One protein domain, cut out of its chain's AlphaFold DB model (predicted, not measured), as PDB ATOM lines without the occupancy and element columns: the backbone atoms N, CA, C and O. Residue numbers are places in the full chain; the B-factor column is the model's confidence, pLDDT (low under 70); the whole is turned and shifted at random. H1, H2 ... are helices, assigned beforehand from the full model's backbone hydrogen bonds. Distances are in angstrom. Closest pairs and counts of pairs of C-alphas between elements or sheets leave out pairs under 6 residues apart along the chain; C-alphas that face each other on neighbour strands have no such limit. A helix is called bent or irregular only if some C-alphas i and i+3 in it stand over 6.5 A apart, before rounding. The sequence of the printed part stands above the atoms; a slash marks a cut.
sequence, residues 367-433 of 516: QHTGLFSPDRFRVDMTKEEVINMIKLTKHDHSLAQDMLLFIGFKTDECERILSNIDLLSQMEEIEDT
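What this domain is: This is residues 367 to 433 of the 516 residues of the protein "RdRp" of viral metagenome (UniProt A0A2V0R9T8). The longest helix, H4, runs like an arm away from a body of three shorter helices, in which H1 and H2 form a hairpin and H3 packs steeply tilted on H2. A leading stretch with no named element, residues 367 to 382, passes between H1 and H3 and then loops round to the beginning of H1. The printed part has 67 residues with four named helices, in the order H1, H2, H3, H4, and no named strand; the class is all helix. It is compact, with a radius of gyration of the C-alphas of 11.0 A, and spans 31 by 27 by 18 A.

Where its parts are: Find C-alpha 421 at (14.908, -8.472, 19.017); from there H4, residues 421 to 433, runs 19.0 A to C-alpha 433 at (26.498, -9.783, 3.962). H4 is only just irregular: C-alphas 422 and 425 are 6.7 A apart, against about 5 A in a regular helix, and its line is a rough one. Go back to C-alpha 383 at (26.996, -2.235, 18.624), where H1, residues 383 to 393, begins; it is 15.6 A long. H2, residues 397 to 407, is 15.3 A long, and H3, residues 411 to 418, is 10.4 A long.

How they stand to each other: Start at H4 and look toward H1: they are close but not clearly touching, with the closest C-alphas, those of Leu 424 and Ile 387, 7.5 A apart. They run opposite ways at a steep tilt of 42 degrees. From H1 go on to H2, which it touches; the closest C-alphas, those of Thr 393 and Ala 400, are 4.9 A apart. These two form a helical hairpin, opposite ways at a shallow tilt of 34 degrees, only just short of steep. H2 also touches H3, where the closest C-alphas, those of Leu 404 and Cys 414, are 6.2 A apart. H2 and H3 run opposite ways at a steep tilt of 56 degrees. H3 and H4 meet only through their link, while H1 and H3 are apart, and so are H2 and H4. Along the backbone, every O i to N i+4 pair is within hydrogen-bond range in H1, H2 and H3; in H4 it is 7 of 9.

The domain as a whole: The two C-alphas farthest apart, those of Ser 398 in H2 and Thr 433 in H4, are 31.2 A apart. The printed part has no cut, and the links H1 to H2, H2 to H3 and H3 to H4 are tight. The C-alphas of residues 367 to 382 lie 4 to 15 A from the mean of the C-alphas. The mean pLDDT of the printed part is 80.6; look for values under 70 at residues 367 to 370 and 425 to 433.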
ATOM      1  N   GLN A 367      21.907   1.538   8.649       58.19
ATOM      2  CA  GLN A 367      20.757   2.282   9.178       58.19
ATOM      3  C   GLN A 367      19.822   1.420  10.030       58.19
ATOM      4  O   GLN A 367      19.139   1.950  10.906       58.19
ATOM      5  N   HIS A 368      19.786   0.106   9.796       57.22
ATOM      6  CA  HIS A 368      18.905  -0.784  10.540       57.22
ATOM      7  C   HIS A 368      19.463  -1.060  11.944       57.22
ATOM      8  O   HIS A 368      18.736  -0.907  12.923       57.22
ATOM      9  N   THR A 369      20.752  -1.380  12.078       64.75
ATOM     10  CA  THR A 369      21.398  -1.711  13.369       64.75
ATOM     11  C   THR A 369      21.713  -0.513  14.250       64.75
ATOM     12  O   THR A 369      22.040  -0.688  15.423       64.75
ATOM     13  N   GLY A 370      21.543   0.709  13.738       67.88
ATOM     14  CA  GLY A 370      21.761   1.936  14.501       67.88
ATOM     15  C   GLY A 370      20.944   2.039  15.796       67.88
ATOM     16  O   GLY A 370      21.331   2.792  16.682       67.88
ATOM     17  N   LEU A 371      19.854   1.272  15.944       74.81
ATOM     18  CA  LEU A 371      19.071   1.217  17.187       74.81
ATOM     19  C   LEU A 371      19.817   0.525  18.344       74.81
ATOM     20  O   LEU A 371      19.560   0.843  19.499       74.81
ATOM     21  N   PHE A 372      20.737  -0.398  18.036       76.94
ATOM     22  CA  PHE A 372      21.558  -1.122  19.015       76.94
ATOM     23  C   PHE A 372      22.893  -0.422  19.288       76.94
ATOM     24  O   PHE A 372      23.645  -0.856  20.158       76.94
ATOM     25  N   SER A 373      23.214   0.635  18.533       82.38
ATOM     26  CA  SER A 373      24.462   1.374  18.700       82.38
ATOM     27  C   SER A 373      24.408   2.208  19.983       82.38
ATOM     28  O   SER A 373      23.556   3.096  20.106       82.38
ATOM     29  N   PRO A 374      25.336   1.978  20.927       83.25
ATOM     30  CA  PRO A 374      25.433   2.799  22.116       83.25
ATOM     31  C   PRO A 374      26.309   4.043  21.874       83.25
ATOM     32  O   PRO A 374      26.496   4.822  22.800       83.25
ATOM     33  N   ASP A 375      26.803   4.288  20.647       81.00
ATOM     34  CA  ASP A 375      27.824   5.305  20.310       81.00
ATOM     35  C   ASP A 375      27.454   6.735  20.741       81.00
ATOM     36  O   ASP A 375      28.315   7.597  20.913       81.00
ATOM     37  N   ARG A 376      26.156   7.000  20.934       80.44
ATOM     38  CA  ARG A 376      25.644   8.291  21.419       80.44
ATOM     39  C   ARG A 376      25.986   8.566  22.885       80.44
ATOM     40  O   ARG A 376      25.980   9.727  23.280       80.44
ATOM     41  N   PHE A 377      26.238   7.527  23.681       83.81
ATOM     42  CA  PHE A 377      26.479   7.625  25.125       83.81
ATOM     43  C   PHE A 377      27.600   6.696  25.641       83.81
ATOM     44  O   PHE A 377      28.078   6.877  26.759       83.81
ATOM     45  N   ARG A 378      28.076   5.738  24.835       81.25
ATOM     46  CA  ARG A 378      29.219   4.848  25.091       81.25
ATOM     47  C   ARG A 378      30.194   4.946  23.930       81.25
ATOM     48  O   ARG A 378      29.860   4.589  22.812       81.25
ATOM     49  N   VAL A 379      31.426   5.370  24.191       77.75
ATOM     50  CA  VAL A 379      32.497   5.362  23.171       77.75
ATOM     51  C   VAL A 379      33.361   4.101  23.287       77.75
ATOM     52  O   VAL A 379      34.111   3.756  22.375       77.75
ATOM     53  N   ASP A 380      33.284   3.413  24.421       77.31
ATOM     54  CA  ASP A 380      34.081   2.244  24.794       77.31
ATOM     55  C   ASP A 380      33.493   0.908  24.325       77.31
ATOM     56  O   ASP A 380      34.233  -0.070  24.265       77.31
ATOM     57  N   MET A 381      32.200   0.879  23.992       81.00
ATOM     58  CA  MET A 381      31.448  -0.324  23.638       81.00
ATOM     59  C   MET A 381      30.905  -0.220  22.217       81.00
ATOM     60  O   MET A 381      30.423   0.839  21.826       81.00
ATOM     61  N   THR A 382      30.963  -1.310  21.452       82.69
ATOM     62  CA  THR A 382      30.443  -1.336  20.075       82.69
ATOM     63  C   THR A 382      29.025  -1.906  20.000       82.69
ATOM     64  O   THR A 382      28.561  -2.598  20.910       82.69
ATOM     65  N   LYS A 383      28.323  -1.650  18.888       82.69
ATOM     66  CA  LYS A 383      26.996  -2.235  18.624       82.69
ATOM     67  C   LYS A 383      27.022  -3.771  18.681       82.69
ATOM     68  O   LYS A 383      26.103  -4.374  19.225       82.69
ATOM     69  N   GLU A 384      28.087  -4.409  18.195       78.31
ATOM     70  CA  GLU A 384      28.229  -5.869  18.166       78.31
ATOM     71  C   GLU A 384      28.345  -6.443  19.583       78.31
ATOM     72  O   GLU A 384      27.832  -7.523  19.872       78.31
ATOM     73  N   GLU A 385      28.995  -5.725  20.500       80.88
ATOM     74  CA  GLU A 385      29.082  -6.129  21.904       80.88
ATOM     75  C   GLU A 385      27.709  -6.076  22.584       80.88
ATOM     76  O   GLU A 385      27.355  -7.010  23.307       80.88
ATOM     77  N   VAL A 386      26.908  -5.043  22.300       85.69
ATOM     78  CA  VAL A 386      25.521  -4.922  22.786       85.69
ATOM     79  C   VAL A 386      24.649  -6.054  22.245       85.69
ATOM     80  O   VAL A 386      23.991  -6.752  23.015       85.69
ATOM     81  N   ILE A 387      24.692  -6.287  20.936       84.50
ATOM     82  CA  ILE A 387      23.945  -7.348  20.253       84.50
ATOM     83  C   ILE A 387      24.286  -8.730  20.836       84.50
ATOM     84  O   ILE A 387      23.388  -9.513  21.158       84.50
ATOM     85  N   ASN A 388      25.573  -9.018  21.055       83.50
ATOM     86  CA  ASN A 388      26.016 -10.268  21.675       83.50
ATOM     87  C   ASN A 388      25.493 -10.438  23.107       83.50
ATOM     88  O   ASN A 388      25.134 -11.548  23.498       83.50
ATOM     89  N   MET A 389      25.410  -9.361  23.891       84.06
ATOM     90  CA  MET A 389      24.832  -9.424  25.237       84.06
ATOM     91  C   MET A 389      23.329  -9.685  25.200       84.06
ATOM     92  O   MET A 389      22.856 -10.564  25.918       84.06
ATOM     93  N   ILE A 390      22.598  -9.006  24.312       85.38
ATOM     94  CA  ILE A 390      21.163  -9.239  24.117       85.38
ATOM     95  C   ILE A 390      20.905 -10.699  23.744       85.38
ATOM     96  O   ILE A 390      19.988 -11.316  24.276       85.38
ATOM     97  N   LYS A 391      21.726 -11.296  22.872       83.31
ATOM     98  CA  LYS A 391      21.598 -12.712  22.496       83.31
ATOM     99  C   LYS A 391      21.698 -13.672  23.675       83.31
ATOM    100  O   LYS A 391      21.004 -14.685  23.669       83.31
ATOM    101  N   LEU A 392      22.561 -13.375  24.644       83.81
ATOM    102  CA  LEU A 392      22.719 -14.197  25.844       83.81
ATOM    103  C   LEU A 392      21.488 -14.095  26.749       83.81
ATOM    104  O   LEU A 392      21.100 -15.082  27.365       83.81
ATOM    105  N   THR A 393      20.851 -12.924  26.789       84.94
ATOM    106  CA  THR A 393      19.723 -12.638  27.681       84.94
ATOM    107  C   THR A 393      18.354 -12.743  27.007       84.94
ATOM    108  O   THR A 393      17.345 -12.649  27.691       84.94
ATOM    109  N   LYS A 394      18.274 -12.968  25.687       80.44
ATOM    110  CA  LYS A 394      17.024 -12.904  24.893       80.44
ATOM    111  C   LYS A 394      15.906 -13.843  25.355       80.44
ATOM    112  O   LYS A 394      14.756 -13.653  24.980       80.44
ATOM    113  N   HIS A 395      16.251 -14.885  26.108       82.56
ATOM    114  CA  HIS A 395      15.304 -15.873  26.623       82.56
ATOM    115  C   HIS A 395      14.486 -15.353  27.814       82.56
ATOM    116  O   HIS A 395      13.451 -15.931  28.129       82.56
ATOM    117  N   ASP A 396      14.935 -14.267  28.446       86.81
ATOM    118  CA  ASP A 396      14.263 -13.609  29.559       86.81
ATOM    119  C   ASP A 396      14.192 -12.102  29.280       86.81
ATOM    120  O   ASP A 396      15.192 -11.383  29.289       86.81
ATOM    121  N   HIS A 397      12.978 -11.626  29.007       85.31
ATOM    122  CA  HIS A 397      12.728 -10.232  28.653       85.31
ATOM    123  C   HIS A 397      13.131  -9.267  29.775       85.31
ATOM    124  O   HIS A 397      13.668  -8.196  29.494       85.31
ATOM    125  N   SER A 398      12.928  -9.657  31.036       87.75
ATOM    126  CA  SER A 398      13.298  -8.846  32.197       87.75
ATOM    127  C   SER A 398      14.813  -8.789  32.363       87.75
ATOM    128  O   SER A 398      15.359  -7.712  32.579       87.75
ATOM    129  N   LEU A 399      15.513  -9.911  32.168       89.00
ATOM    130  CA  LEU A 399      16.979  -9.933  32.186       89.00
ATOM    131  C   LEU A 399      17.585  -9.100  31.043       89.00
ATOM    132  O   LEU A 399      18.560  -8.378  31.253       89.00
ATOM    133  N   ALA A 400      17.016  -9.183  29.837       88.00
ATOM    134  CA  ALA A 400      17.460  -8.392  28.692       88.00
ATOM    135  C   ALA A 400      17.219  -6.889  28.905       88.00
ATOM    136  O   ALA A 400      18.084  -6.077  28.582       88.00
ATOM    137  N   GLN A 401      16.080  -6.518  29.492       90.44
ATOM    138  CA  GLN A 401      15.784  -5.135  29.851       90.44
ATOM    139  C   GLN A 401      16.740  -4.610  30.929       90.44
ATOM    140  O   GLN A 401      17.337  -3.550  30.739       90.44
ATOM    141  N   ASP A 402      16.936  -5.364  32.013       89.69
ATOM    142  CA  ASP A 402      17.881  -5.029  33.083       89.69
ATOM    143  C   ASP A 402      19.294  -4.834  32.525       89.69
ATOM    144  O   ASP A 402      19.983  -3.880  32.889       89.69
ATOM    145  N   MET A 403      19.711  -5.699  31.596       90.69
ATOM    146  CA  MET A 403      21.002  -5.600  30.921       90.69
ATOM    147  C   MET A 403      21.134  -4.307  30.113       90.69
ATOM    148  O   MET A 403      22.124  -3.589  30.255       90.69
ATOM    149  N   LEU A 404      20.145  -3.980  29.280       91.25
ATOM    150  CA  LEU A 404      20.166  -2.767  28.458       91.25
ATOM    151  C   LEU A 404      20.188  -1.493  29.314       91.25
ATOM    152  O   LEU A 404      20.980  -0.586  29.049       91.25
ATOM    153  N   LEU A 405      19.394  -1.457  30.386       91.56
ATOM    154  CA  LEU A 405      19.415  -0.365  31.361       91.56
ATOM    155  C   LEU A 405      20.782  -0.257  32.050       91.56
ATOM    156  O   LEU A 405      21.297   0.839  32.254       91.56
ATOM    157  N   PHE A 406      21.403  -1.389  32.383       90.81
ATOM    158  CA  PHE A 406      22.720  -1.432  33.018       90.81
ATOM    159  C   PHE A 406      23.862  -0.985  32.086       90.81
ATOM    160  O   PHE A 406      24.830  -0.370  32.542       90.81
ATOM    161  N   ILE A 407      23.720  -1.216  30.777       90.31
ATOM    162  CA  ILE A 407      24.612  -0.690  29.728       90.31
ATOM    163  C   ILE A 407      24.479   0.833  29.574       90.31
ATOM    164  O   ILE A 407      25.465   1.491  29.216       90.31
ATOM    165  N   GLY A 408      23.296   1.384  29.868       90.31
ATOM    166  CA  GLY A 408      23.001   2.818  29.856       90.31
ATOM    167  C   GLY A 408      21.926   3.253  28.859       90.31
ATOM    168  O   GLY A 408      21.779   4.453  28.621       90.31
ATOM    169  N   PHE A 409      21.188   2.317  28.252       91.38
ATOM    170  CA  PHE A 409      20.020   2.657  27.437       91.38
ATOM    171  C   PHE A 409      18.887   3.185  28.325       91.38
ATOM    172  O   PHE A 409      18.704   2.729  29.453       91.38
ATOM    173  N   LYS A 410      18.123   4.154  27.821       91.50
ATOM    174  CA  LYS A 410      16.903   4.636  28.480       91.50
ATOM    175  C   LYS A 410      15.774   3.622  28.319       91.50
ATOM    176  O   LYS A 410      15.791   2.810  27.400       91.50
ATOM    177  N   THR A 411      14.758   3.691  29.175       88.31
ATOM    178  CA  THR A 411      13.624   2.752  29.147       88.31
ATOM    179  C   THR A 411      12.927   2.700  27.783       88.31
ATOM    180  O   THR A 411      12.644   1.612  27.290       88.31
ATOM    181  N   ASP A 412      12.721   3.846  27.132       88.25
ATOM    182  CA  ASP A 412      12.124   3.931  25.794       88.25
ATOM    183  C   ASP A 412      13.042   3.352  24.702       88.25
ATOM    184  O   ASP A 412      12.576   2.695  23.770       88.25
ATOM    185  N   GLU A 413      14.358   3.547  24.826       88.25
ATOM    186  CA  GLU A 413      15.357   2.920  23.952       88.25
ATOM    187  C   GLU A 413      15.332   1.390  24.124       88.25
ATOM    188  O   GLU A 413      15.298   0.665  23.128       88.25
ATOM    189  N   CYS A 414      15.256   0.895  25.365       89.25
ATOM    190  CA  CYS A 414      15.138  -0.529  25.680       89.25
ATOM    191  C   CYS A 414      13.879  -1.147  25.064       89.25
ATOM    192  O   CYS A 414      13.971  -2.175  24.403       89.25
ATOM    193  N   GLU A 415      12.710  -0.526  25.222       86.81
ATOM    194  CA  GLU A 415      11.453  -1.024  24.639       86.81
ATOM    195  C   GLU A 415      11.530  -1.124  23.108       86.81
ATOM    196  O   GLU A 415      11.093  -2.108  22.501       86.81
ATOM    197  N   ARG A 416      12.154  -0.136  22.456       84.94
ATOM    198  CA  ARG A 416      12.399  -0.165  21.007       84.94
ATOM    199  C   ARG A 416      13.377  -1.265  20.604       84.94
ATOM    200  O   ARG A 416      13.163  -1.911  19.584       84.94
ATOM    201  N   ILE A 417      14.424  -1.500  21.388       86.31
ATOM    202  CA  ILE A 417      15.386  -2.584  21.157       86.31
ATOM    203  C   ILE A 417      14.702  -3.946  21.291       86.31
ATOM    204  O   ILE A 417      14.783  -4.778  20.390       86.31
ATOM    205  N   LEU A 418      13.981  -4.156  22.391       86.88
ATOM    206  CA  LEU A 418      13.341  -5.428  22.710       86.88
ATOM    207  C   LEU A 418      12.197  -5.760  21.742       86.88
ATOM    208  O   LEU A 418      12.025  -6.920  21.385       86.88
ATOM    209  N   SER A 419      11.459  -4.760  21.250       83.19
ATOM    210  CA  SER A 419      10.431  -4.960  20.212       83.19
ATOM    211  C   SER A 419      10.998  -5.336  18.838       83.19
ATOM    212  O   SER A 419      10.254  -5.810  17.984       83.19
ATOM    213  N   ASN A 420      12.305  -5.157  18.620       78.69
ATOM    214  CA  ASN A 420      12.999  -5.514  17.382       78.69
ATOM    215  C   ASN A 420      14.016  -6.655  17.581       78.69
ATOM    216  O   ASN A 420      14.817  -6.916  16.686       78.69
ATOM    217  N   ILE A 421      13.984  -7.361  18.722       79.31
ATOM    218  CA  ILE A 421      14.908  -8.472  19.017       79.31
ATOM    219  C   ILE A 421      14.832  -9.579  17.964       79.31
ATOM    220  O   ILE A 421      15.858 -10.150  17.601       79.31
ATOM    221  N   ASP A 422      13.643  -9.861  17.437       71.81
ATOM    222  CA  ASP A 422      13.463 -10.926  16.447       71.81
ATOM    223  C   ASP A 422      14.148 -10.590  15.112       71.81
ATOM    224  O   ASP A 422      14.592 -11.481  14.388       71.81
ATOM    225  N   LEU A 423      14.325  -9.295  14.825       70.38
ATOM    226  CA  LEU A 423      15.047  -8.805  13.652       70.38
ATOM    227  C   LEU A 423      16.569  -8.832  13.842       70.38
ATOM    228  O   LEU A 423      17.295  -8.706  12.863       70.38
ATOM    229  N   LEU A 424      17.077  -9.031  15.061       71.56
ATOM    230  CA  LEU A 424      18.513  -8.994  15.358       71.56
ATOM    231  C   LEU A 424      19.295 -10.029  14.538       71.56
ATOM    232  O   LEU A 424      20.333  -9.700  13.971       71.56
ATOM    233  N   SER A 425      18.754 -11.244  14.407       68.94
ATOM    234  CA  SER A 425      19.352 -12.294  13.567       68.94
ATOM    235  C   SER A 425      19.424 -11.886  12.095       68.94
ATOM    236  O   SER A 425      20.466 -12.031  11.465       68.94
ATOM    237  N   GLN A 426      18.352 -11.279  11.580       68.88
ATOM    238  CA  GLN A 426      18.305 -10.738  10.230       68.88
ATOM    239  C   GLN A 426      19.362  -9.649  10.028       68.88
ATOM    240  O   GLN A 426      19.969  -9.554   8.971       68.88
ATOM    241  N   MET A 427      19.541  -8.780  11.016       67.94
ATOM    242  CA  MET A 427      20.378  -7.595  10.887       67.94
ATOM    243  C   MET A 427      21.864  -7.934  10.914       67.94
ATOM    244  O   MET A 427      22.601  -7.371  10.116       67.94
ATOM    245  N   GLU A 428      22.284  -8.876  11.757       67.31
ATOM    246  CA  GLU A 428      23.651  -9.409  11.730       67.31
ATOM    247  C   GLU A 428      23.938 -10.149  10.435       67.31
ATOM    248  O   GLU A 428      24.958  -9.901   9.811       67.31
ATOM    249  N   GLU A 429      23.010 -10.999   9.990       69.31
ATOM    250  CA  GLU A 429      23.149 -11.684   8.711       69.31
ATOM    251  C   GLU A 429      23.317 -10.667   7.574       69.31
ATOM    252  O   GLU A 429      24.181 -10.846   6.722       69.31
ATOM    253  N   ILE A 430      22.568  -9.555   7.588       67.94
ATOM    254  CA  ILE A 430      22.737  -8.474   6.611       67.94
ATOM    255  C   ILE A 430      24.075  -7.723   6.806       67.94
ATOM    256  O   ILE A 430      24.700  -7.354   5.812       67.94
ATOM    257  N   GLU A 431      24.552  -7.485   8.025       67.25
ATOM    258  CA  GLU A 431      25.869  -6.865   8.249       67.25
ATOM    259  C   GLU A 431      27.015  -7.752   7.769       67.25
ATOM    260  O   GLU A 431      27.861  -7.273   7.016       67.25
ATOM    261  N   ASP A 432      26.970  -9.043   8.090       68.62
ATOM    262  CA  ASP A 432      27.876 -10.049   7.549       68.62
ATOM    263  C   ASP A 432      27.801 -10.032   6.019       68.62
ATOM    264  O   ASP A 432      28.831 -10.048   5.351       68.62
ATOM    265  N   THR A 433      26.599  -9.911   5.424       65.81
ATOM    266  CA  THR A 433      26.498  -9.783   3.962       65.81
ATOM    267  C   THR A 433      27.223  -8.548   3.424       65.81
ATOM    268  O   THR A 433      27.887  -8.620   2.392       65.81
TER     269      THR A 433